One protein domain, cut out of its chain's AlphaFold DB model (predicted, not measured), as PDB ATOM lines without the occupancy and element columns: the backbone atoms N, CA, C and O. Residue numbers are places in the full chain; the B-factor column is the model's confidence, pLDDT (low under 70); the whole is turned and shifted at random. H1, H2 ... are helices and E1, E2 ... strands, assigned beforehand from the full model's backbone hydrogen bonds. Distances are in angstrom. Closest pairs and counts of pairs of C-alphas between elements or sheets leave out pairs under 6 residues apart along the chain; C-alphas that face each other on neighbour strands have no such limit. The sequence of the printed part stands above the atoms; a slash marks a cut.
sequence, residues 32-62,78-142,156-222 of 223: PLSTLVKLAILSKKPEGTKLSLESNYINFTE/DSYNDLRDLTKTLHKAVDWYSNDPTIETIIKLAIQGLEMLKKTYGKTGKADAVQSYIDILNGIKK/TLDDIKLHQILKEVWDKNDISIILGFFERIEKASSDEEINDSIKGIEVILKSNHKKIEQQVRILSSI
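AT A GLANCE: This is residues 32 to 62, 78 to 142 and 156 to 222 of the 223 residues of an uncharacterized protein of viral metagenome (UniProt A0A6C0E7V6). What is the main picture? The E1-E2 hairpin covers one side of the short core helix H1, while H2 and H3 pack on H1 and H4 packs on H2 and H3. The helical hairpin of H6 and long H7 runs past another side of H1, and H5 packs on H7. What is the make-up? The printed part has 163 residues, with H1, E1, E2, H2, H3, H4, H5, H6, H7 in chain order; it is mostly helix, with one antiparallel sheet, E1 - E2. It is compact, with a radius of gyration of the C-alphas of 15.8 A, and spans 48 by 35 by 30 A.

IN THESE COORDINATES: Where is the sheet? E1 is residues 50 to 54 and E2 residues 57 to 61. Where are the helices? H1 is residues 32 to 42, from C-alpha 32 at (188.002, 189.216, 182.246), H2 79 to 97, H3 101 to 121, 30.6 A long, H4 125 to 137, H5 157 to 168 and H6 172 to 186. H7, residues 191 to 221, is 44.5 A long from first to last C-alpha and ends at C-alpha 221 at (192.152, 206.914, 166.408).

HOW THE PARTS SIT: How do the strands pair? In the antiparallel hairpin E1 and E2, N 52 and O 59 are within hydrogen-bond range at 2.9 A. What touches H1? H3 does, at a steep tilt of 55 degrees; their closest C-alphas, of Ala 40 and Ala 110, are 3.8 A apart. Are the helix backbones whole? Every O i to N i+4 pair is within hydrogen-bond range in H1, H2, H4, H5, H6 and H7, and 15 of 17 in H3.

THE WHOLE: Where is the printed part cut? Residues 63 to 77 and 143 to 155 are not printed, with gaps of 19.5 A and 25.9 A between C-alphas. Where is confidence low? Residues 53 to 57, 78 to 84, 140 to 142 and 221 to 222 have pLDDT under 70.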
ATOM      1  N   PRO A  32     188.479 190.389 181.520       91.00
ATOM      2  CA  PRO A  32     188.002 189.216 182.246       91.00
ATOM      3  C   PRO A  32     189.107 188.393 182.908       91.00
ATOM      4  O   PRO A  32     188.957 188.004 184.066       91.00
ATOM      5  N   LEU A  33     190.236 188.166 182.229       92.88
ATOM      6  CA  LEU A  33     191.309 187.350 182.795       92.88
ATOM      7  C   LEU A  33     192.092 188.106 183.879       92.88
ATOM      8  O   LEU A  33     192.308 187.554 184.957       92.88
ATOM      9  N   SER A  34     192.412 189.391 183.680       92.88
ATOM     10  CA  SER A  34     192.984 190.247 184.736       92.88
ATOM     11  C   SER A  34     192.109 190.255 185.986       92.88
ATOM     12  O   SER A  34     192.616 190.203 187.106       92.88
ATOM     13  N   THR A  35     190.790 190.306 185.789       92.00
ATOM     14  CA  THR A  35     189.806 190.291 186.873       92.00
ATOM     15  C   THR A  35     189.870 188.986 187.658       92.00
ATOM     16  O   THR A  35     189.985 189.027 188.883       92.00
ATOM     17  N   LEU A  36     189.870 187.834 186.975       94.12
ATOM     18  CA  LEU A  36     190.029 186.529 187.621       94.12
ATOM     19  C   LEU A  36     191.348 186.436 188.396       94.12
ATOM     20  O   LEU A  36     191.344 186.039 189.557       94.12
ATOM     21  N   VAL A  37     192.466 186.857 187.799       95.44
ATOM     22  CA  VAL A  37     193.787 186.805 188.449       95.44
ATOM     23  C   VAL A  37     193.845 187.722 189.673       95.44
ATOM     24  O   VAL A  37     194.382 187.331 190.707       95.44
ATOM     25  N   LYS A  38     193.255 188.921 189.614       93.25
ATOM     26  CA  LYS A  38     193.149 189.809 190.782       93.25
ATOM     27  C   LYS A  38     192.308 189.169 191.885       93.25
ATOM     28  O   LYS A  38     192.748 189.122 193.030       93.25
ATOM     29  N   LEU A  39     191.142 188.619 191.563       93.44
ATOM     30  CA  LEU A  39     190.338 187.899 192.552       93.44
ATOM     31  C   LEU A  39     191.092 186.691 193.130       93.44
ATOM     32  O   LEU A  39     190.988 186.430 194.323       93.44
ATOM     33  N   ALA A  40     191.915 186.006 192.336       95.25
ATOM     34  CA  ALA A  40     192.782 184.939 192.825       95.25
ATOM     35  C   ALA A  40     193.865 185.457 193.790       95.25
ATOM     36  O   ALA A  40     194.057 184.866 194.849       95.25
ATOM     37  N   ILE A  41     194.516 186.594 193.499       94.50
ATOM     38  CA  ILE A  41     195.455 187.259 194.428       94.50
ATOM     39  C   ILE A  41     194.774 187.584 195.763       94.50
ATOM     40  O   ILE A  41     195.398 187.445 196.813       94.50
ATOM     41  N   LEU A  42     193.499 187.987 195.746       91.38
ATOM     42  CA  LEU A  42     192.758 188.335 196.961       91.38
ATOM     43  C   LEU A  42     192.687 187.173 197.964       91.38
ATOM     44  O   LEU A  42     192.706 187.427 199.165       91.38
ATOM     45  N   SER A  43     192.694 185.918 197.493       92.62
ATOM     46  CA  SER A  43     192.754 184.724 198.359       92.62
ATOM     47  C   SER A  43     194.035 184.626 199.203       92.62
ATOM     48  O   SER A  43     194.094 183.863 200.164       92.62
ATOM     49  N   LYS A  44     195.073 185.393 198.843       92.00
ATOM     50  CA  LYS A  44     196.407 185.397 199.463       92.00
ATOM     51  C   LYS A  44     196.723 186.710 200.177       92.00
ATOM     52  O   LYS A  44     197.858 186.935 200.585       92.00
ATOM     53  N   LYS A  45     195.735 187.598 200.306       87.00
ATOM     54  CA  LYS A  45     195.856 188.873 201.022       87.00
ATOM     55  C   LYS A  45     195.351 188.747 202.463       87.00
ATOM     56  O   LYS A  45     194.542 187.865 202.743       87.00
ATOM     57  N   PRO A  46     195.777 189.632 203.385       85.31
ATOM     58  CA  PRO A  46     195.297 189.609 204.764       85.31
ATOM     59  C   PRO A  46     193.770 189.723 204.861       85.31
ATOM     60  O   PRO A  46     193.131 190.430 204.072       85.31
ATOM     61  N   GLU A  47     193.177 189.071 205.863       81.81
ATOM     62  CA  GLU A  47     191.742 189.183 206.137       81.81
ATOM     63  C   GLU A  47     191.336 190.645 206.385       81.81
ATOM     64  O   GLU A  47     192.077 191.426 206.979       81.81
ATOM     65  N   GLY A  48     190.156 191.041 205.904       75.25
ATOM     66  CA  GLY A  48     189.693 192.429 205.964       75.25
ATOM     67  C   GLY A  48     190.126 193.290 204.772       75.25
ATOM     68  O   GLY A  48     189.704 194.447 204.683       75.25
ATOM     69  N   THR A  49     190.917 192.742 203.840       80.12
ATOM     70  CA  THR A  49     191.239 193.407 202.569       80.12
ATOM     71  C   THR A  49     189.967 193.670 201.766       80.12
ATOM     72  O   THR A  49     189.141 192.780 201.555       80.12
ATOM     73  N   LYS A  50     189.802 194.917 201.316       80.69
ATOM     74  CA  LYS A  50     188.660 195.365 200.511       80.69
ATOM     75  C   LYS A  50     189.063 195.549 199.056       80.69
ATOM     76  O   LYS A  50     190.203 195.898 198.760       80.69
ATOM     77  N   LEU A  51     188.093 195.374 198.169       79.62
ATOM     78  CA  LEU A  51     188.228 195.621 196.740       79.62
ATOM     79  C   LEU A  51     187.751 197.039 196.393       79.62
ATOM     80  O   LEU A  51     186.696 197.467 196.875       79.62
ATOM     81  N   SER A  52     188.515 197.738 195.557       73.75
ATOM     82  CA  SER A  52     188.116 198.976 194.881       73.75
ATOM     83  C   SER A  52     188.298 198.834 193.369       73.75
ATOM     84  O   SER A  52     189.212 198.160 192.894       73.75
ATOM     85  N   LEU A  53     187.393 199.447 192.609       68.62
ATOM     86  CA  LEU A  53     187.488 199.584 191.166       68.62
ATOM     87  C   LEU A  53     187.895 201.015 190.830       68.62
ATOM     88  O   LEU A  53     187.207 201.964 191.200       68.62
ATOM     89  N   GLU A  54     189.016 201.182 190.144       64.25
ATOM     90  CA  GLU A  54     189.471 202.495 189.689       64.25
ATOM     91  C   GLU A  54     190.036 202.350 188.284       64.25
ATOM     92  O   GLU A  54     190.821 201.442 188.018       64.25
ATOM     93  N   SER A  55     189.616 203.222 187.365       60.91
ATOM     94  CA  SER A  55     190.116 203.245 185.982       60.91
ATOM     95  C   SER A  55     190.107 201.875 185.285       60.91
ATOM     96  O   SER A  55     190.963 201.589 184.453       60.91
ATOM     97  N   ASN A  56     189.100 201.040 185.578       65.75
ATOM     98  CA  ASN A  56     188.912 199.712 184.967       65.75
ATOM     99  C   ASN A  56     190.055 198.750 185.297       65.75
ATOM    100  O   ASN A  56     190.436 197.873 184.520       65.75
ATOM    101  N   TYR A  57     190.577 198.931 186.502       68.44
ATOM    102  CA  TYR A  57     191.546 198.079 187.138       68.44
ATOM    103  C   TYR A  57     191.093 197.799 188.572       68.44
ATOM    104  O   TYR A  57     190.504 198.654 189.240       68.44
ATOM    105  N   ILE A  58     191.342 196.578 189.041       76.81
ATOM    106  CA  ILE A  58     190.999 196.172 190.403       76.81
ATOM    107  C   ILE A  58     192.174 196.479 191.328       76.81
ATOM    108  O   ILE A  58     193.283 195.964 191.145       76.81
ATOM    109  N   ASN A  59     191.892 197.274 192.355       76.19
ATOM    110  CA  ASN A  59     192.819 197.635 193.416       76.19
ATOM    111  C   ASN A  59     192.384 197.026 194.756       76.19
ATOM    112  O   ASN A  59     191.209 196.720 194.985       76.19
ATOM    113  N   PHE A  60     193.356 196.846 195.649       78.25
ATOM    114  CA  PHE A  60     193.129 196.343 197.000       78.25
ATOM    115  C   PHE A  60     193.404 197.428 198.027       78.25
ATOM    116  O   PHE A  60     194.373 198.174 197.926       78.25
ATOM    117  N   THR A  61     192.555 197.482 199.046       74.38
ATOM    118  CA  THR A  61     192.777 198.281 200.248       74.38
ATOM    119  C   THR A  61     192.974 197.329 201.418       74.38
ATOM    120  O   THR A  61     192.007 196.747 201.915       74.38
ATOM    121  N   GLU A  62     194.226 197.149 201.834       74.25
ATOM    122  CA  GLU A  62     194.583 196.294 202.969       74.25
ATOM    123  C   GLU A  62     194.220 196.959 204.313       74.25
ATOM    124  O   GLU A  62     194.212 198.194 204.409       74.25
ATOM    125  N   ASP A  78     180.016 205.665 193.634       42.00
ATOM    126  CA  ASP A  78     180.508 204.861 192.495       42.00
ATOM    127  C   ASP A  78     180.272 203.345 192.643       42.00
ATOM    128  O   ASP A  78     180.160 202.622 191.653       42.00
ATOM    129  N   SER A  79     180.043 202.859 193.870       52.97
ATOM    130  CA  SER A  79     180.021 201.414 194.148       52.97
ATOM    131  C   SER A  79     178.939 200.598 193.424       52.97
ATOM    132  O   SER A  79     179.138 199.409 193.219       52.97
ATOM    133  N   TYR A  80     177.801 201.176 193.020       50.34
ATOM    134  CA  TYR A  80     176.764 200.403 192.313       50.34
ATOM    135  C   TYR A  80     177.141 200.117 190.852       50.34
ATOM    136  O   TYR A  80     176.930 199.007 190.361       50.34
ATOM    137  N   ASN A  81     177.727 201.101 190.165       54.41
ATOM    138  CA  ASN A  81     178.176 200.927 188.786       54.41
ATOM    139  C   ASN A  81     179.371 199.973 188.725       54.41
ATOM    140  O   ASN A  81     179.389 199.101 187.863       54.41
ATOM    141  N   ASP A  82     180.289 200.065 189.689       62.09
ATOM    142  CA  ASP A  82     181.456 199.183 189.775       62.09
ATOM    143  C   ASP A  82     181.069 197.716 190.009       62.09
ATOM    144  O   ASP A  82     181.631 196.811 189.391       62.09
ATOM    145  N   LEU A  83     180.064 197.467 190.861       65.25
ATOM    146  CA  LEU A  83     179.520 196.122 191.074       65.25
ATOM    147  C   LEU A  83     178.879 195.575 189.787       65.25
ATOM    148  O   LEU A  83     179.122 194.431 189.407       65.25
ATOM    149  N   ARG A  84     178.108 196.399 189.069       64.81
ATOM    150  CA  ARG A  84     177.491 196.001 187.793       64.81
ATOM    151  C   ARG A  84     178.530 195.718 186.703       64.81
ATOM    152  O   ARG A  84     178.338 194.787 185.918       64.81
ATOM    153  N   ASP A  85     179.596 196.511 186.644       71.56
ATOM    154  CA  ASP A  85     180.695 196.326 185.694       71.56
ATOM    155  C   ASP A  85     181.423 194.998 185.977       71.56
ATOM    156  O   ASP A  85     181.664 194.219 185.052       71.56
ATOM    157  N   LEU A  86     181.645 194.664 187.255       80.56
ATOM    158  CA  LEU A  86     182.223 193.383 187.661       80.56
ATOM    159  C   LEU A  86     181.319 192.187 187.304       80.56
ATOM    160  O   LEU A  86     181.817 191.213 186.743       80.56
ATOM    161  N   THR A  87     179.999 192.266 187.531       81.88
ATOM    162  CA  THR A  87     179.040 191.209 187.135       81.88
ATOM    163  C   THR A  87     179.178 190.840 185.658       81.88
ATOM    164  O   THR A  87     179.298 189.664 185.310       81.88
ATOM    165  N   LYS A  88     179.171 191.844 184.770       82.25
ATOM    166  CA  LYS A  88     179.263 191.629 183.317       82.25
ATOM    167  C   LYS A  88     180.589 190.979 182.930       82.25
ATOM    168  O   LYS A  88     180.604 190.054 182.119       82.25
ATOM    169  N   THR A  89     181.683 191.439 183.527       85.88
ATOM    170  CA  THR A  89     183.017 190.893 183.274       85.88
ATOM    171  C   THR A  89     183.151 189.450 183.746       85.88
ATOM    172  O   THR A  89     183.752 188.649 183.038       85.88
ATOM    173  N   LEU A  90     182.546 189.075 184.875       88.56
ATOM    174  CA  LEU A  90     182.572 187.691 185.355       88.56
ATOM    175  C   LEU A  90     181.738 186.750 184.481       88.56
ATOM    176  O   LEU A  90     182.205 185.659 184.170       88.56
ATOM    177  N   HIS A  91     180.565 187.180 184.004       85.38
ATOM    178  CA  HIS A  91     179.829 186.412 182.992       85.38
ATOM    179  C   HIS A  91     180.676 186.193 181.737       85.38
ATOM    180  O   HIS A  91     180.763 185.075 181.236       85.38
ATOM    181  N   LYS A  92     181.367 187.242 181.274       85.94
ATOM    182  CA  LYS A  92     182.270 187.151 180.125       85.94
ATOM    183  C   LYS A  92     183.441 186.199 180.380       85.94
ATOM    184  O   LYS A  92     183.804 185.443 179.488       85.94
ATOM    185  N   ALA A  93     184.007 186.223 181.586       88.81
ATOM    186  CA  ALA A  93     185.090 185.335 181.989       88.81
ATOM    187  C   ALA A  93     184.656 183.864 181.934       88.81
ATOM    188  O   ALA A  93     185.365 183.035 181.370       88.81
ATOM    189  N   VAL A  94     183.466 183.556 182.456       87.62
ATOM    190  CA  VAL A  94     182.882 182.211 182.375       87.62
ATOM    191  C   VAL A  94     182.645 181.824 180.918       87.62
ATOM    192  O   VAL A  94     183.120 180.779 180.492       87.62
ATOM    193  N   ASP A  95     182.009 182.684 180.121       85.38
ATOM    194  CA  ASP A  95     181.743 182.402 178.705       85.38
ATOM    195  C   ASP A  95     183.026 182.144 177.891       85.38
ATOM    196  O   ASP A  95     183.014 181.378 176.928       85.38
ATOM    197  N   TRP A  96     184.135 182.800 178.240       87.00
ATOM    198  CA  TRP A  96     185.402 182.678 177.516       87.00
ATOM    199  C   TRP A  96     186.272 181.516 177.966       87.00
ATOM    200  O   TRP A  96     186.968 180.943 177.127       87.00
ATOM    201  N   TYR A  97     186.254 181.196 179.260       87.38
ATOM    202  CA  TYR A  97     187.270 180.344 179.871       87.38
ATOM    203  C   TYR A  97     186.711 179.145 180.644       87.38
ATOM    204  O   TYR A  97     187.506 178.342 181.119       87.38
ATOM    205  N   SER A  98     185.386 178.952 180.749       79.94
ATOM    206  CA  SER A  98     184.807 177.833 181.524       79.94
ATOM    207  C   SER A  98     185.275 176.448 181.076       79.94
ATOM    208  O   SER A  98     185.229 175.506 181.857       79.94
ATOM    209  N   ASN A  99     185.696 176.319 179.815       79.00
ATOM    210  CA  ASN A  99     186.147 175.061 179.222       79.00
ATOM    211  C   ASN A  99     187.680 174.971 179.108       79.00
ATOM    212  O   ASN A  99     188.180 174.016 178.515       79.00
ATOM    213  N   ASP A 100     188.426 175.962 179.612       84.25
ATOM    214  CA  ASP A 100     189.889 175.954 179.594       84.25
ATOM    215  C   ASP A 100     190.432 175.402 180.927       84.25
ATOM    216  O   ASP A 100     190.381 176.102 181.947       84.25
ATOM    217  N   PRO A 101     190.990 174.175 180.949       83.88
ATOM    218  CA  PRO A 101     191.498 173.564 182.179       83.88
ATOM    219  C   PRO A 101     192.664 174.354 182.791       83.88
ATOM    220  O   PRO A 101     192.895 174.291 183.995       83.88
ATOM    221  N   THR A 102     193.381 175.141 181.985       84.12
ATOM    222  CA  THR A 102     194.474 176.008 182.448       84.12
ATOM    223  C   THR A 102     193.946 177.135 183.336       84.12
ATOM    224  O   THR A 102     194.590 177.532 184.305       84.12
ATOM    225  N   ILE A 103     192.754 177.652 183.026       90.38
ATOM    226  CA  ILE A 103     192.136 178.775 183.742       90.38
ATOM    227  C   ILE A 103     191.285 178.296 184.923       90.38
ATOM    228  O   ILE A 103     191.063 179.060 185.863       90.38
ATOM    229  N   GLU A 104     190.868 177.029 184.938       90.31
ATOM    230  CA  GLU A 104     190.075 176.435 186.021       90.31
ATOM    231  C   GLU A 104     190.712 176.654 187.405       90.31
ATOM    232  O   GLU A 104     190.028 177.026 188.362       90.31
ATOM    233  N   THR A 105     192.035 176.504 187.517       91.62
ATOM    234  CA  THR A 105     192.775 176.775 188.762       91.62
ATOM    235  C   THR A 105     192.647 178.236 189.199       91.62
ATOM    236  O   THR A 105     192.418 178.511 190.377       91.62
ATOM    237  N   ILE A 106     192.734 179.179 188.257       94.75
ATOM    238  CA  ILE A 106     192.586 180.615 188.537       94.75
ATOM    239  C   ILE A 106     191.155 180.915 188.997       94.75
ATOM    240  O   ILE A 106     190.970 181.664 189.953       94.75
ATOM    241  N   ILE A 107     190.145 180.297 188.377       93.75
ATOM    242  CA  ILE A 107     188.737 180.451 188.775       93.75
ATOM    243  C   ILE A 107     188.516 179.944 190.207       93.75
ATOM    244  O   ILE A 107     187.888 180.637 191.008       93.75
ATOM    245  N   LYS A 108     189.077 178.783 190.568       93.69
ATOM    246  CA  LYS A 108     188.989 178.241 191.937       93.69
ATOM    247  C   LYS A 108     189.602 179.193 192.968       93.69
ATOM    248  O   LYS A 108     188.967 179.483 193.981       93.69
ATOM    249  N   LEU A 109     190.795 179.724 192.696       94.88
ATOM    250  CA  LEU A 109     191.441 180.719 193.563       94.88
ATOM    251  C   LEU A 109     190.639 182.028 193.630       94.88
ATOM    252  O   LEU A 109     190.523 182.636 194.694       94.88
ATOM    253  N   ALA A 110     190.040 182.458 192.517       95.38
ATOM    254  CA  ALA A 110     189.186 183.640 192.472       95.38
ATOM    255  C   ALA A 110     187.938 183.487 193.353       95.38
ATOM    256  O   ALA A 110     187.586 184.418 194.078       95.38
ATOM    257  N   ILE A 111     187.304 182.310 193.345       95.31
ATOM    258  CA  ILE A 111     186.179 181.993 194.235       95.31
ATOM    259  C   ILE A 111     186.615 182.089 195.702       95.31
ATOM    260  O   ILE A 111     185.938 182.753 196.485       95.31
ATOM    261  N   GLN A 112     187.774 181.533 196.069       95.31
ATOM    262  CA  GLN A 112     188.312 181.651 197.433       95.31
ATOM    263  C   GLN A 112     188.537 183.116 197.843       95.31
ATOM    264  O   GLN A 112     188.180 183.524 198.950       95.31
ATOM    265  N   GLY A 113     189.075 183.940 196.939       92.88
ATOM    266  CA  GLY A 113     189.232 185.376 197.176       92.88
ATOM    267  C   GLY A 113     187.895 186.096 197.371       92.88
ATOM    268  O   GLY A 113     187.762 186.933 198.267       92.88
ATOM    269  N   LEU A 114     186.872 185.746 196.587       92.81
ATOM    270  CA  LEU A 114     185.517 186.280 196.754       92.81
ATOM    271  C   LEU A 114     184.877 185.838 198.076       92.81
ATOM    272  O   LEU A 114     184.208 186.643 198.722       92.81
ATOM    273  N   GLU A 115     185.102 184.608 198.533       94.25
ATOM    274  CA  GLU A 115     184.629 184.152 199.846       94.25
ATOM    275  C   GLU A 115     185.252 184.965 200.987       94.25
ATOM    276  O   GLU A 115     184.546 185.373 201.916       94.25
ATOM    277  N   MET A 116     186.553 185.268 200.905       90.81
ATOM    278  CA  MET A 116     187.221 186.175 201.846       90.81
ATOM    279  C   MET A 116     186.630 187.584 201.790       90.81
ATOM    280  O   MET A 116     186.335 188.180 202.828       90.81
ATOM    281  N   LEU A 117     186.384 188.112 200.589       87.44
ATOM    282  CA  LEU A 117     185.773 189.429 200.412       87.44
ATOM    283  C   LEU A 117     184.357 189.492 200.998       87.44
ATOM    284  O   LEU A 117     183.991 190.472 201.651       87.44
ATOM    285  N   LYS A 118     183.568 188.431 200.804       88.44
ATOM    286  CA  LYS A 118     182.220 188.298 201.362       88.44
ATOM    287  C   LYS A 118     182.258 188.359 202.887       88.44
ATOM    288  O   LYS A 118     181.470 189.096 203.478       88.44
ATOM    289  N   LYS A 119     183.197 187.641 203.518       88.31
ATOM    290  CA  LYS A 119     183.418 187.697 204.975       88.31
ATOM    291  C   LYS A 119     183.760 189.119 205.425       88.31
ATOM    292  O   LYS A 119     183.107 189.630 206.332       88.31
ATOM    293  N   THR A 120     184.680 189.792 204.728       83.12
ATOM    294  CA  THR A 120     185.062 191.192 204.995       83.12
ATOM    295  C   THR A 120     183.875 192.161 204.931       83.12
ATOM    296  O   THR A 120     183.801 193.111 205.711       83.12
ATOM    297  N   TYR A 121     182.931 191.953 204.009       80.19
ATOM    298  CA  TYR A 121     181.738 192.796 203.880       80.19
ATOM    299  C   TYR A 121     180.593 192.428 204.833       80.19
ATOM    300  O   TYR A 121     179.655 193.219 204.967       80.19
ATOM    301  N   GLY A 122     180.668 191.292 205.529       82.50
ATOM    302  CA  GLY A 122     179.713 190.895 206.562       82.50
ATOM    303  C   GLY A 122     178.262 190.857 206.067       82.50
ATOM    304  O   GLY A 122     177.977 190.430 204.956       82.50
ATOM    305  N   LYS A 123     177.316 191.316 206.892       79.25
ATOM    306  CA  LYS A 123     175.877 191.348 206.561       79.25
ATOM    307  C   LYS A 123     175.479 192.658 205.871       79.25
ATOM    308  O   LYS A 123     174.635 193.397 206.372       79.25
ATOM    309  N   THR A 124     176.137 192.989 204.765       76.88
ATOM    310  CA  THR A 124     175.815 194.180 203.959       76.88
ATOM    311  C   THR A 124     175.367 193.769 202.560       76.88
ATOM    312  O   THR A 124     175.768 192.714 202.082       76.88
ATOM    313  N   GLY A 125     174.629 194.630 201.848       72.31
ATOM    314  CA  GLY A 125     174.234 194.350 200.455       72.31
ATOM    315  C   GLY A 125     175.418 194.122 199.497       72.31
ATOM    316  O   GLY A 125     175.259 193.538 198.431       72.31
ATOM    317  N   LYS A 126     176.639 194.521 199.887       76.38
ATOM    318  CA  LYS A 126     177.870 194.195 199.151       76.38
ATOM    319  C   LYS A 126     178.232 192.713 199.253       76.38
ATOM    320  O   LYS A 126     178.750 192.163 198.292       76.38
ATOM    321  N   ALA A 127     177.953 192.062 200.381       80.75
ATOM    322  CA  ALA A 127     178.171 190.626 200.529       80.75
ATOM    323  C   ALA A 127     177.203 189.805 199.663       80.75
ATOM    324  O   ALA A 127     177.610 188.784 199.114       80.75
ATOM    325  N   ASP A 128     175.968 190.280 199.472       81.50
ATOM    326  CA  ASP A 128     174.995 189.652 198.565       81.50
ATOM    327  C   ASP A 128     175.422 189.786 197.091       81.50
ATOM    328  O   ASP A 128     175.313 188.838 196.307       81.50
ATOM    329  N   ALA A 129     175.988 190.939 196.716       83.56
ATOM    330  CA  ALA A 129     176.592 191.127 195.396       83.56
ATOM    331  C   ALA A 129     177.788 190.183 195.184       83.56
ATOM    332  O   ALA A 129     177.865 189.505 194.163       83.56
ATOM    333  N   VAL A 130     178.676 190.067 196.179       86.56
ATOM    334  CA  VAL A 130     179.808 189.128 196.127       86.56
ATOM    335  C   VAL A 130     179.340 187.673 196.044       86.56
ATOM    336  O   VAL A 130     179.927 186.900 195.293       86.56
ATOM    337  N   GLN A 131     178.261 187.292 196.736       88.81
ATOM    338  CA  GLN A 131     177.680 185.956 196.572       88.81
ATOM    339  C   GLN A 131     177.239 185.711 195.127       88.81
ATOM    340  O   GLN A 131     177.521 184.654 194.577       88.81
ATOM    341  N   SER A 132     176.619 186.703 194.490       86.75
ATOM    342  CA  SER A 132     176.212 186.584 193.087       86.75
ATOM    343  C   SER A 132     177.417 186.381 192.154       86.75
ATOM    344  O   SER A 132     177.310 185.660 191.169       86.75
ATOM    345  N   TYR A 133     178.586 186.949 192.472       90.00
ATOM    346  CA  TYR A 133     179.833 186.701 191.730       90.00
ATOM    347  C   TYR A 133     180.335 185.267 191.881       90.00
ATOM    348  O   TYR A 133     180.760 184.659 190.901       90.00
ATOM    349  N   ILE A 134     180.264 184.728 193.100       91.94
ATOM    350  CA  ILE A 134     180.607 183.331 193.385       91.94
ATOM    351  C   ILE A 134     179.673 182.396 192.607       91.94
ATOM    352  O   ILE A 134     180.145 181.452 191.980       91.94
ATOM    353  N   ASP A 135     178.370 182.685 192.598       90.50
ATOM    354  CA  ASP A 135     177.374 181.908 191.855       90.50
ATOM    355  C   ASP A 135     177.714 181.876 190.352       90.50
ATOM    356  O   ASP A 135     177.770 180.800 189.757       90.50
ATOM    357  N   ILE A 136     178.045 183.036 189.762       89.50
ATOM    358  CA  ILE A 136     178.471 183.144 188.356       89.50
ATOM    359  C   ILE A 136     179.684 182.248 188.079       89.50
ATOM    360  O   ILE A 136     179.645 181.451 187.141       89.50
ATOM    361  N   LEU A 137     180.745 182.353 188.887       90.38
ATOM    362  CA  LEU A 137     181.983 181.591 188.677       90.38
ATOM    363  C   LEU A 137     181.818 180.085 188.907       90.38
ATOM    364  O   LEU A 137     182.488 179.300 188.243       90.38
ATOM    365  N   ASN A 138     180.900 179.674 189.782       88.44
ATOM    366  CA  ASN A 138     180.536 178.267 189.972       88.44
ATOM    367  C   ASN A 138     179.684 177.699 188.827       88.44
ATOM    368  O   ASN A 138     179.246 176.552 188.893       88.44
ATOM    369  N   GLY A 139     179.399 178.490 187.790       76.12
ATOM    370  CA  GLY A 139     178.526 178.072 186.699       76.12
ATOM    371  C   GLY A 139     177.057 177.984 187.110       76.12
ATOM    372  O   GLY A 139     176.242 177.506 186.320       76.12
ATOM    373  N   ILE A 140     176.693 178.490 188.299       58.06
ATOM    374  CA  ILE A 140     175.303 178.735 188.673       58.06
ATOM    375  C   ILE A 140     174.869 179.957 187.870       58.06
ATOM    376  O   ILE A 140     174.895 181.105 188.318       58.06
ATOM    377  N   LYS A 141     174.472 179.701 186.628       53.31
ATOM    378  CA  LYS A 141     173.686 180.656 185.868       53.31
ATOM    379  C   LYS A 141     172.371 180.754 186.627       53.31
ATOM    380  O   LYS A 141     171.543 179.861 186.519       53.31
ATOM    381  N   LYS A 142     172.182 181.794 187.446       46.38
ATOM    382  CA  LYS A 142     170.823 182.163 187.847       46.38
ATOM    383  C   LYS A 142     170.084 182.423 186.543       46.38
ATOM    384  O   LYS A 142     170.331 183.432 185.887       46.38
ATOM    385  N   THR A 156     178.082 196.288 169.222       72.81
ATOM    386  CA  THR A 156     178.597 197.227 168.221       72.81
ATOM    387  C   THR A 156     179.915 196.696 167.646       72.81
ATOM    388  O   THR A 156     180.635 195.937 168.303       72.81
ATOM    389  N   LEU A 157     180.266 197.087 166.420       70.25
ATOM    390  CA  LEU A 157     181.549 196.690 165.826       70.25
ATOM    391  C   LEU A 157     182.730 196.980 166.777       70.25
ATOM    392  O   LEU A 157     183.684 196.205 166.846       70.25
ATOM    393  N   ASP A 158     182.621 198.048 167.562       71.75
ATOM    394  CA  ASP A 158     183.608 198.451 168.561       71.75
ATOM    395  C   ASP A 158     183.628 197.522 169.774       71.75
ATOM    396  O   ASP A 158     184.700 197.157 170.251       71.75
ATOM    397  N   ASP A 159     182.466 197.046 170.223       72.75
ATOM    398  CA  ASP A 159     182.370 196.042 171.281       72.75
ATOM    399  C   ASP A 159     182.996 194.708 170.866       72.75
ATOM    400  O   ASP A 159     183.637 194.042 171.682       72.75
ATOM    401  N   ILE A 160     182.806 194.298 169.608       77.38
ATOM    402  CA  ILE A 160     183.399 193.070 169.064       77.38
ATOM    403  C   ILE A 160     184.924 193.204 169.019       77.38
ATOM    404  O   ILE A 160     185.627 192.331 169.533       77.38
ATOM    405  N   LYS A 161     185.436 194.316 168.479       82.44
ATOM    406  CA  LYS A 161     186.878 194.594 168.412       82.44
ATOM    407  C   LYS A 161     187.511 194.698 169.801       82.44
ATOM    408  O   LYS A 161     188.571 194.125 170.031       82.44
ATOM    409  N   LEU A 162     186.852 195.363 170.751       82.56
ATOM    410  CA  LEU A 162     187.323 195.447 172.135       82.56
ATOM    411  C   LEU A 162     187.407 194.058 172.778       82.56
ATOM    412  O   LEU A 162     188.413 193.720 173.391       82.56
ATOM    413  N   HIS A 163     186.373 193.229 172.622       85.12
ATOM    414  CA  HIS A 163     186.398 191.854 173.121       85.12
ATOM    415  C   HIS A 163     187.537 191.028 172.515       85.12
ATOM    416  O   HIS A 163     188.138 190.223 173.225       85.12
ATOM    417  N   GLN A 164     187.837 191.231 171.231       85.06
ATOM    418  CA  GLN A 164     188.961 190.581 170.571       85.06
ATOM    419  C   GLN A 164     190.298 191.017 171.187       85.06
ATOM    420  O   GLN A 164     191.067 190.152 171.596       85.06
ATOM    421  N   ILE A 165     190.524 192.325 171.374       86.69
ATOM    422  CA  ILE A 165     191.724 192.859 172.048       86.69
ATOM    423  C   ILE A 165     191.913 192.229 173.430       86.69
ATOM    424  O   ILE A 165     192.997 191.742 173.751       86.69
ATOM    425  N   LEU A 166     190.858 192.229 174.251       87.06
ATOM    426  CA  LEU A 166     190.913 191.693 175.614       87.06
ATOM    427  C   LEU A 166     191.253 190.197 175.629       87.06
ATOM    428  O   LEU A 166     191.951 189.729 176.520       87.06
ATOM    429  N   LYS A 167     190.791 189.439 174.630       86.00
ATOM    430  CA  LYS A 167     191.083 188.008 174.531       86.00
ATOM    431  C   LYS A 167     192.490 187.726 173.991       86.00
ATOM    432  O   LYS A 167     193.115 186.771 174.434       86.00
ATOM    433  N   GLU A 168     192.973 188.529 173.045       89.50
ATOM    434  CA  GLU A 168     194.242 188.310 172.335       89.50
ATOM    435  C   GLU A 168     195.469 188.877 173.056       89.50
ATOM    436  O   GLU A 168     196.588 188.449 172.782       89.50
ATOM    437  N   VAL A 169     195.292 189.821 173.988       90.69
ATOM    438  CA  VAL A 169     196.423 190.398 174.736       90.69
ATOM    439  C   VAL A 169     197.148 189.373 175.615       90.69
ATOM    440  O   VAL A 169     198.325 189.558 175.931       90.69
ATOM    441  N   TRP A 170     196.438 188.314 176.002       91.88
ATOM    442  CA  TRP A 170     196.932 187.244 176.850       91.88
ATOM    443  C   TRP A 170     197.482 186.103 176.012       91.88
ATOM    444  O   TRP A 170     196.744 185.440 175.282       91.88
ATOM    445  N   ASP A 171     198.770 185.823 176.177       89.31
ATOM    446  CA  ASP A 171     199.364 184.617 175.622       89.31
ATOM    447  C   ASP A 171     199.389 183.469 176.650       89.31
ATOM    448  O   ASP A 171     199.184 183.638 177.856       89.31
ATOM    449  N   LYS A 172     199.618 182.248 176.155       90.44
ATOM    450  CA  LYS A 172     199.660 181.049 177.004       90.44
ATOM    451  C   LYS A 172     200.842 181.056 177.979       90.44
ATOM    452  O   LYS A 172     200.753 180.421 179.029       90.44
ATOM    453  N   ASN A 173     201.932 181.752 177.649       92.12
ATOM    454  CA  ASN A 173     203.103 181.841 178.515       92.12
ATOM    455  C   ASN A 173     202.807 182.740 179.717       92.12
ATOM    456  O   ASN A 173     203.130 182.347 180.833       92.12
ATOM    457  N   ASP A 174     202.131 183.877 179.522       93.25
ATOM    458  CA  ASP A 174     201.669 184.755 180.604       93.25
ATOM    459  C   ASP A 174     200.847 183.956 181.626       93.25
ATOM    460  O   ASP A 174     201.117 184.002 182.828       93.25
ATOM    461  N   ILE A 175     199.886 183.159 181.144       93.94
ATOM    462  CA  ILE A 175     199.035 182.313 181.992       93.94
ATOM    463  C   ILE A 175     199.879 181.274 182.743       93.94
ATOM    464  O   ILE A 175     199.729 181.112 183.954       93.94
ATOM    465  N   SER A 176     200.800 180.596 182.052       95.12
ATOM    466  CA  SER A 176     201.687 179.604 182.670       95.12
ATOM    467  C   SER A 176     202.596 180.216 183.739       95.12
ATOM    468  O   SER A 176     202.822 179.588 184.773       95.12
ATOM    469  N   ILE A 177     203.120 181.422 183.512       96.31
ATOM    470  CA  ILE A 177     203.967 182.127 184.479       96.31
ATOM    471  C   ILE A 177     203.139 182.514 185.709       96.31
ATOM    472  O   ILE A 177     203.595 182.324 186.835       96.31
ATOM    473  N   ILE A 178     201.914 183.010 185.511       96.88
ATOM    474  CA  ILE A 178     200.990 183.339 186.605       96.88
ATOM    475  C   ILE A 178     200.678 182.102 187.451       96.88
ATOM    476  O   ILE A 178     200.763 182.171 188.677       96.88
ATOM    477  N   LEU A 179     200.370 180.965 186.822       96.00
ATOM    478  CA  LEU A 179     200.161 179.703 187.537       96.00
ATOM    479  C   LEU A 179     201.412 179.283 188.317       96.00
ATOM    480  O   LEU A 179     201.305 178.930 189.488       96.00
ATOM    481  N   GLY A 180     202.600 179.418 187.722       96.69
ATOM    482  CA  GLY A 180     203.866 179.162 188.410       96.69
ATOM    483  C   GLY A 180     204.083 180.061 189.634       96.69
ATOM    484  O   GLY A 180     204.576 179.596 190.660       96.69
ATOM    485  N   PHE A 181     203.678 181.333 189.580       97.56
ATOM    486  CA  PHE A 181     203.698 182.205 190.759       97.56
ATOM    487  C   PHE A 181     202.705 181.754 191.832       97.56
ATOM    488  O   PHE A 181     203.070 181.750 193.005       97.56
ATOM    489  N   PHE A 182     201.492 181.334 191.466       96.06
ATOM    490  CA  PHE A 182     200.547 180.783 192.441       96.06
ATOM    491  C   PHE A 182     201.079 179.506 193.097       96.06
ATOM    492  O   PHE A 182     201.006 179.380 194.315       96.06
ATOM    493  N   GLU A 183     201.709 178.608 192.341       95.31
ATOM    494  CA  GLU A 183     202.369 177.431 192.916       95.31
ATOM    495  C   GLU A 183     203.508 177.794 193.877       95.31
ATOM    496  O   GLU A 183     203.704 177.117 194.887       95.31
ATOM    497  N   ARG A 184     204.269 178.857 193.581       95.50
ATOM    498  CA  ARG A 184     205.290 179.382 194.500       95.50
ATOM    499  C   ARG A 184     204.663 179.945 195.769       95.50
ATOM    500  O   ARG A 184     205.209 179.700 196.836       95.50
ATOM    501  N   ILE A 185     203.527 180.638 195.663       95.88
ATOM    502  CA  ILE A 185     202.785 181.156 196.819       95.88
ATOM    503  C   ILE A 185     202.322 180.011 197.728       95.88
ATOM    504  O   ILE A 185     202.481 180.114 198.938       95.88
ATOM    505  N   GLU A 186     201.809 178.905 197.180       93.25
ATOM    506  CA  GLU A 186     201.395 177.746 197.998       93.25
ATOM    507  C   GLU A 186     202.565 177.074 198.734       93.25
ATOM    508  O   GLU A 186     202.374 176.457 199.779       93.25
ATOM    509  N   LYS A 187     203.781 177.165 198.183       94.69
ATOM    510  CA  LYS A 187     205.007 176.586 198.762       94.69
ATOM    511  C   LYS A 187     205.786 177.575 199.631       94.69
ATOM    512  O   LYS A 187     206.812 177.193 200.196       94.69
ATOM    513  N   ALA A 188     205.348 178.828 199.690       94.56
ATOM    514  CA  ALA A 188     206.050 179.883 200.393       94.56
ATOM    515  C   ALA A 188     206.061 179.615 201.901       94.56
ATOM    516  O   ALA A 188     205.071 179.169 202.480       94.56
ATOM    517  N   SER A 189     207.193 179.906 202.538       92.00
ATOM    518  CA  SER A 189     207.364 179.744 203.989       92.00
ATOM    519  C   SER A 189     207.244 181.064 204.754       92.00
ATOM    520  O   SER A 189     207.252 181.062 205.985       92.00
ATOM    521  N   SER A 190     207.141 182.193 204.047       92.12
ATOM    522  CA  SER A 190     207.035 183.528 204.637       92.12
ATOM    523  C   SER A 190     206.091 184.440 203.850       92.12
ATOM    524  O   SER A 190     205.930 184.305 202.635       92.12
ATOM    525  N   ASP A 191     205.514 185.432 204.533       89.69
ATOM    526  CA  ASP A 191     204.691 186.469 203.898       89.69
ATOM    527  C   ASP A 191     205.484 187.301 202.875       89.69
ATOM    528  O   ASP A 191     204.910 187.853 201.935       89.69
ATOM    529  N   GLU A 192     206.807 187.405 203.030       92.50
ATOM    530  CA  GLU A 192     207.684 188.101 202.082       92.50
ATOM    531  C   GLU A 192     207.720 187.380 200.728       92.50
ATOM    532  O   GLU A 192     207.479 188.002 199.695       92.50
ATOM    533  N   GLU A 193     207.902 186.056 200.729       93.31
ATOM    534  CA  GLU A 193     207.896 185.229 199.514       93.31
ATOM    535  C   GLU A 193     206.540 185.261 198.792       93.31
ATOM    536  O   GLU A 193     206.479 185.311 197.553       93.31
ATOM    537  N   ILE A 194     205.445 185.271 199.564       92.88
ATOM    538  CA  ILE A 194     204.085 185.440 199.041       92.88
ATOM    539  C   ILE A 194     203.967 186.801 198.353       92.88
ATOM    540  O   ILE A 194     203.545 186.883 197.196       92.88
ATOM    541  N   ASN A 195     204.371 187.876 199.034       92.31
ATOM    542  CA  ASN A 195     204.274 189.233 198.508       92.31
ATOM    543  C   ASN A 195     205.142 189.448 197.265       92.31
ATOM    544  O   ASN A 195     204.698 190.110 196.329       92.31
ATOM    545  N   ASP A 196     206.344 188.883 197.211       94.25
ATOM    546  CA  ASP A 196     207.207 188.976 196.033       94.25
ATOM    547  C   ASP A 196     206.630 188.229 194.830       94.25
ATOM    548  O   ASP A 196     206.668 188.731 193.704       94.25
ATOM    549  N   SER A 197     206.007 187.076 195.070       96.44
ATOM    550  CA  SER A 197     205.290 186.341 194.027       96.44
ATOM    551  C   SER A 197     204.067 187.119 193.530       96.44
ATOM    552  O   SER A 197     203.865 187.238 192.321       96.44
ATOM    553  N   ILE A 198     203.296 187.737 194.436       94.75
ATOM    554  CA  ILE A 198     202.172 188.618 194.077       94.75
ATOM    555  C   ILE A 198     202.659 189.805 193.237       94.75
ATOM    556  O   ILE A 198     202.073 190.076 192.190       94.75
ATOM    557  N   LYS A 199     203.748 190.483 193.628       93.94
ATOM    558  CA  LYS A 199     204.333 191.583 192.839       93.94
ATOM    559  C   LYS A 199     204.701 191.124 191.427       93.94
ATOM    560  O   LYS A 199     204.455 191.855 190.470       93.94
ATOM    561  N   GLY A 200     205.252 189.916 191.284       94.88
ATOM    562  CA  GLY A 200     205.543 189.309 189.982       94.88
ATOM    563  C   GLY A 200     204.300 189.190 189.098       94.88
ATOM    564  O   GLY A 200     204.311 189.646 187.952       94.88
ATOM    565  N   ILE A 201     203.198 188.675 189.652       96.19
ATOM    566  CA  ILE A 201     201.903 188.607 188.955       96.19
ATOM    567  C   ILE A 201     201.408 190.017 188.587       96.19
ATOM    568  O   ILE A 201     200.956 190.251 187.465       96.19
ATOM    569  N   GLU A 202     201.520 190.989 189.495       92.44
ATOM    570  CA  GLU A 202     201.074 192.366 189.249       92.44
ATOM    571  C   GLU A 202     201.857 193.075 188.140       92.44
ATOM    572  O   GLU A 202     201.282 193.890 187.412       92.44
ATOM    573  N   VAL A 203     203.140 192.751 187.957       94.25
ATOM    574  CA  VAL A 203     203.934 193.250 186.825       94.25
ATOM    575  C   VAL A 203     203.364 192.749 185.495       94.25
ATOM    576  O   VAL A 203     203.231 193.546 184.563       94.25
ATOM    577  N   ILE A 204     202.971 191.473 185.413       94.75
ATOM    578  CA  ILE A 204     202.353 190.887 184.210       94.75
ATOM    579  C   ILE A 204     201.000 191.550 183.938       94.75
ATOM    580  O   ILE A 204     200.764 192.040 182.833       94.75
ATOM    581  N   LEU A 205     200.151 191.675 184.964       92.00
ATOM    582  CA  LEU A 205     198.854 192.356 184.854       92.00
ATOM    583  C   LEU A 205     199.004 193.797 184.358       92.00
ATOM    584  O   LEU A 205     198.293 194.227 183.452       92.00
ATOM    585  N   LYS A 206     199.967 194.543 184.907       90.06
ATOM    586  CA  LYS A 206     200.251 195.919 184.489       90.06
ATOM    587  C   LYS A 206     200.774 195.991 183.054       90.06
ATOM    588  O   LYS A 206     200.466 196.948 182.346       90.06
ATOM    589  N   SER A 207     201.572 195.011 182.629       91.69
ATOM    590  CA  SER A 207     202.046 194.900 181.246       91.69
ATOM    591  C   SER A 207     200.873 194.706 180.282       91.69
ATOM    592  O   SER A 207     200.724 195.482 179.337       91.69
ATOM    593  N   ASN A 208     199.982 193.755 180.570       90.88
ATOM    594  CA  ASN A 208     198.824 193.469 179.721       90.88
ATOM    595  C   ASN A 208     197.801 194.608 179.729       90.88
ATOM    596  O   ASN A 208     197.308 194.981 178.668       90.88
ATOM    597  N   HIS A 209     197.583 195.267 180.868       87.81
ATOM    598  CA  HIS A 209     196.760 196.476 180.928       87.81
ATOM    599  C   HIS A 209     197.284 197.581 179.995       87.81
ATOM    600  O   HIS A 209     196.522 198.132 179.206       87.81
ATOM    601  N   LYS A 210     198.598 197.849 179.994       87.88
ATOM    602  CA  LYS A 210     199.201 198.829 179.072       87.88
ATOM    603  C   LYS A 210     199.034 198.438 177.604       87.88
ATOM    604  O   LYS A 210     198.770 199.310 176.779       87.88
ATOM    605  N   LYS A 211     199.190 197.151 177.264       89.81
ATOM    606  CA  LYS A 211     198.956 196.655 175.897       89.81
ATOM    607  C   LYS A 211     197.500 196.893 175.472       89.81
ATOM    608  O   LYS A 211     197.277 197.370 174.363       89.81
ATOM    609  N   ILE A 212     196.529 196.624 176.354       87.62
ATOM    610  CA  ILE A 212     195.105 196.907 176.106       87.62
ATOM    611  C   ILE A 212     194.904 198.403 175.851       87.62
ATOM    612  O   ILE A 212     194.342 198.768 174.824       87.62
ATOM    613  N   GLU A 213     195.399 199.276 176.736       85.00
ATOM    614  CA  GLU A 213     195.259 200.731 176.574       85.00
ATOM    615  C   GLU A 213     195.843 201.225 175.244       85.00
ATOM    616  O   GLU A 213     195.254 202.080 174.585       85.00
ATOM    617  N   GLN A 214     196.990 200.684 174.827       86.25
ATOM    618  CA  GLN A 214     197.607 201.014 173.543       86.25
ATOM    619  C   GLN A 214     196.728 200.588 172.363       86.25
ATOM    620  O   GLN A 214     196.483 201.398 171.470       86.25
ATOM    621  N   GLN A 215     196.226 199.351 172.362       85.75
ATOM    622  CA  GLN A 215     195.393 198.839 171.271       85.75
ATOM    623  C   GLN A 215     194.038 199.555 171.193       85.75
ATOM    624  O   GLN A 215     193.593 199.897 170.100       85.75
ATOM    625  N   VAL A 216     193.418 199.861 172.336       83.38
ATOM    626  CA  VAL A 216     192.167 200.633 172.392       83.38
ATOM    627  C   VAL A 216     192.372 202.045 171.845       83.38
ATOM    628  O   VAL A 216     191.587 202.486 171.014       83.38
ATOM    629  N   ARG A 217     193.461 202.734 172.219       82.38
ATOM    630  CA  ARG A 217     193.782 204.062 171.659       82.38
ATOM    631  C   ARG A 217     193.952 204.029 170.142       82.38
ATOM    632  O   ARG A 217     193.489 204.945 169.468       82.38
ATOM    633  N   ILE A 218     194.600 202.991 169.607       80.44
ATOM    634  CA  ILE A 218     194.749 202.809 168.156       80.44
ATOM    635  C   ILE A 218     193.370 202.652 167.506       80.44
ATOM    636  O   ILE A 218     193.092 203.349 166.534       80.44
ATOM    637  N   LEU A 219     192.489 201.812 168.062       76.94
ATOM    638  CA  LEU A 219     191.126 201.652 167.543       76.94
ATOM    639  C   LEU A 219     190.345 202.970 167.519       76.94
ATOM    640  O   LEU A 219     189.758 203.292 166.490       76.94
ATOM    641  N   SER A 220     190.381 203.740 168.609       74.50
ATOM    642  CA  SER A 220     189.683 205.028 168.710       74.50
ATOM    643  C   SER A 220     190.250 206.097 167.771       74.50
ATOM    644  O   SER A 220     189.548 207.038 167.434       74.50
ATOM    645  N   SER A 221     191.511 205.970 167.340       69.19
ATOM    646  CA  SER A 221     192.152 206.914 166.408       69.19
ATOM    647  C   SER A 221     191.855 206.654 164.926       69.19
ATOM    648  O   SER A 221     192.225 207.467 164.082       69.19
ATOM    649  N   ILE A 222     191.241 205.512 164.601       58.41
ATOM    650  CA  ILE A 222     190.922 205.091 163.224       58.41
ATOM    651  C   ILE A 222     189.462 205.442 162.850       58.41
ATOM    652  O   ILE A 222     189.080 205.309 161.687       58.41
TER     653      ILE A 222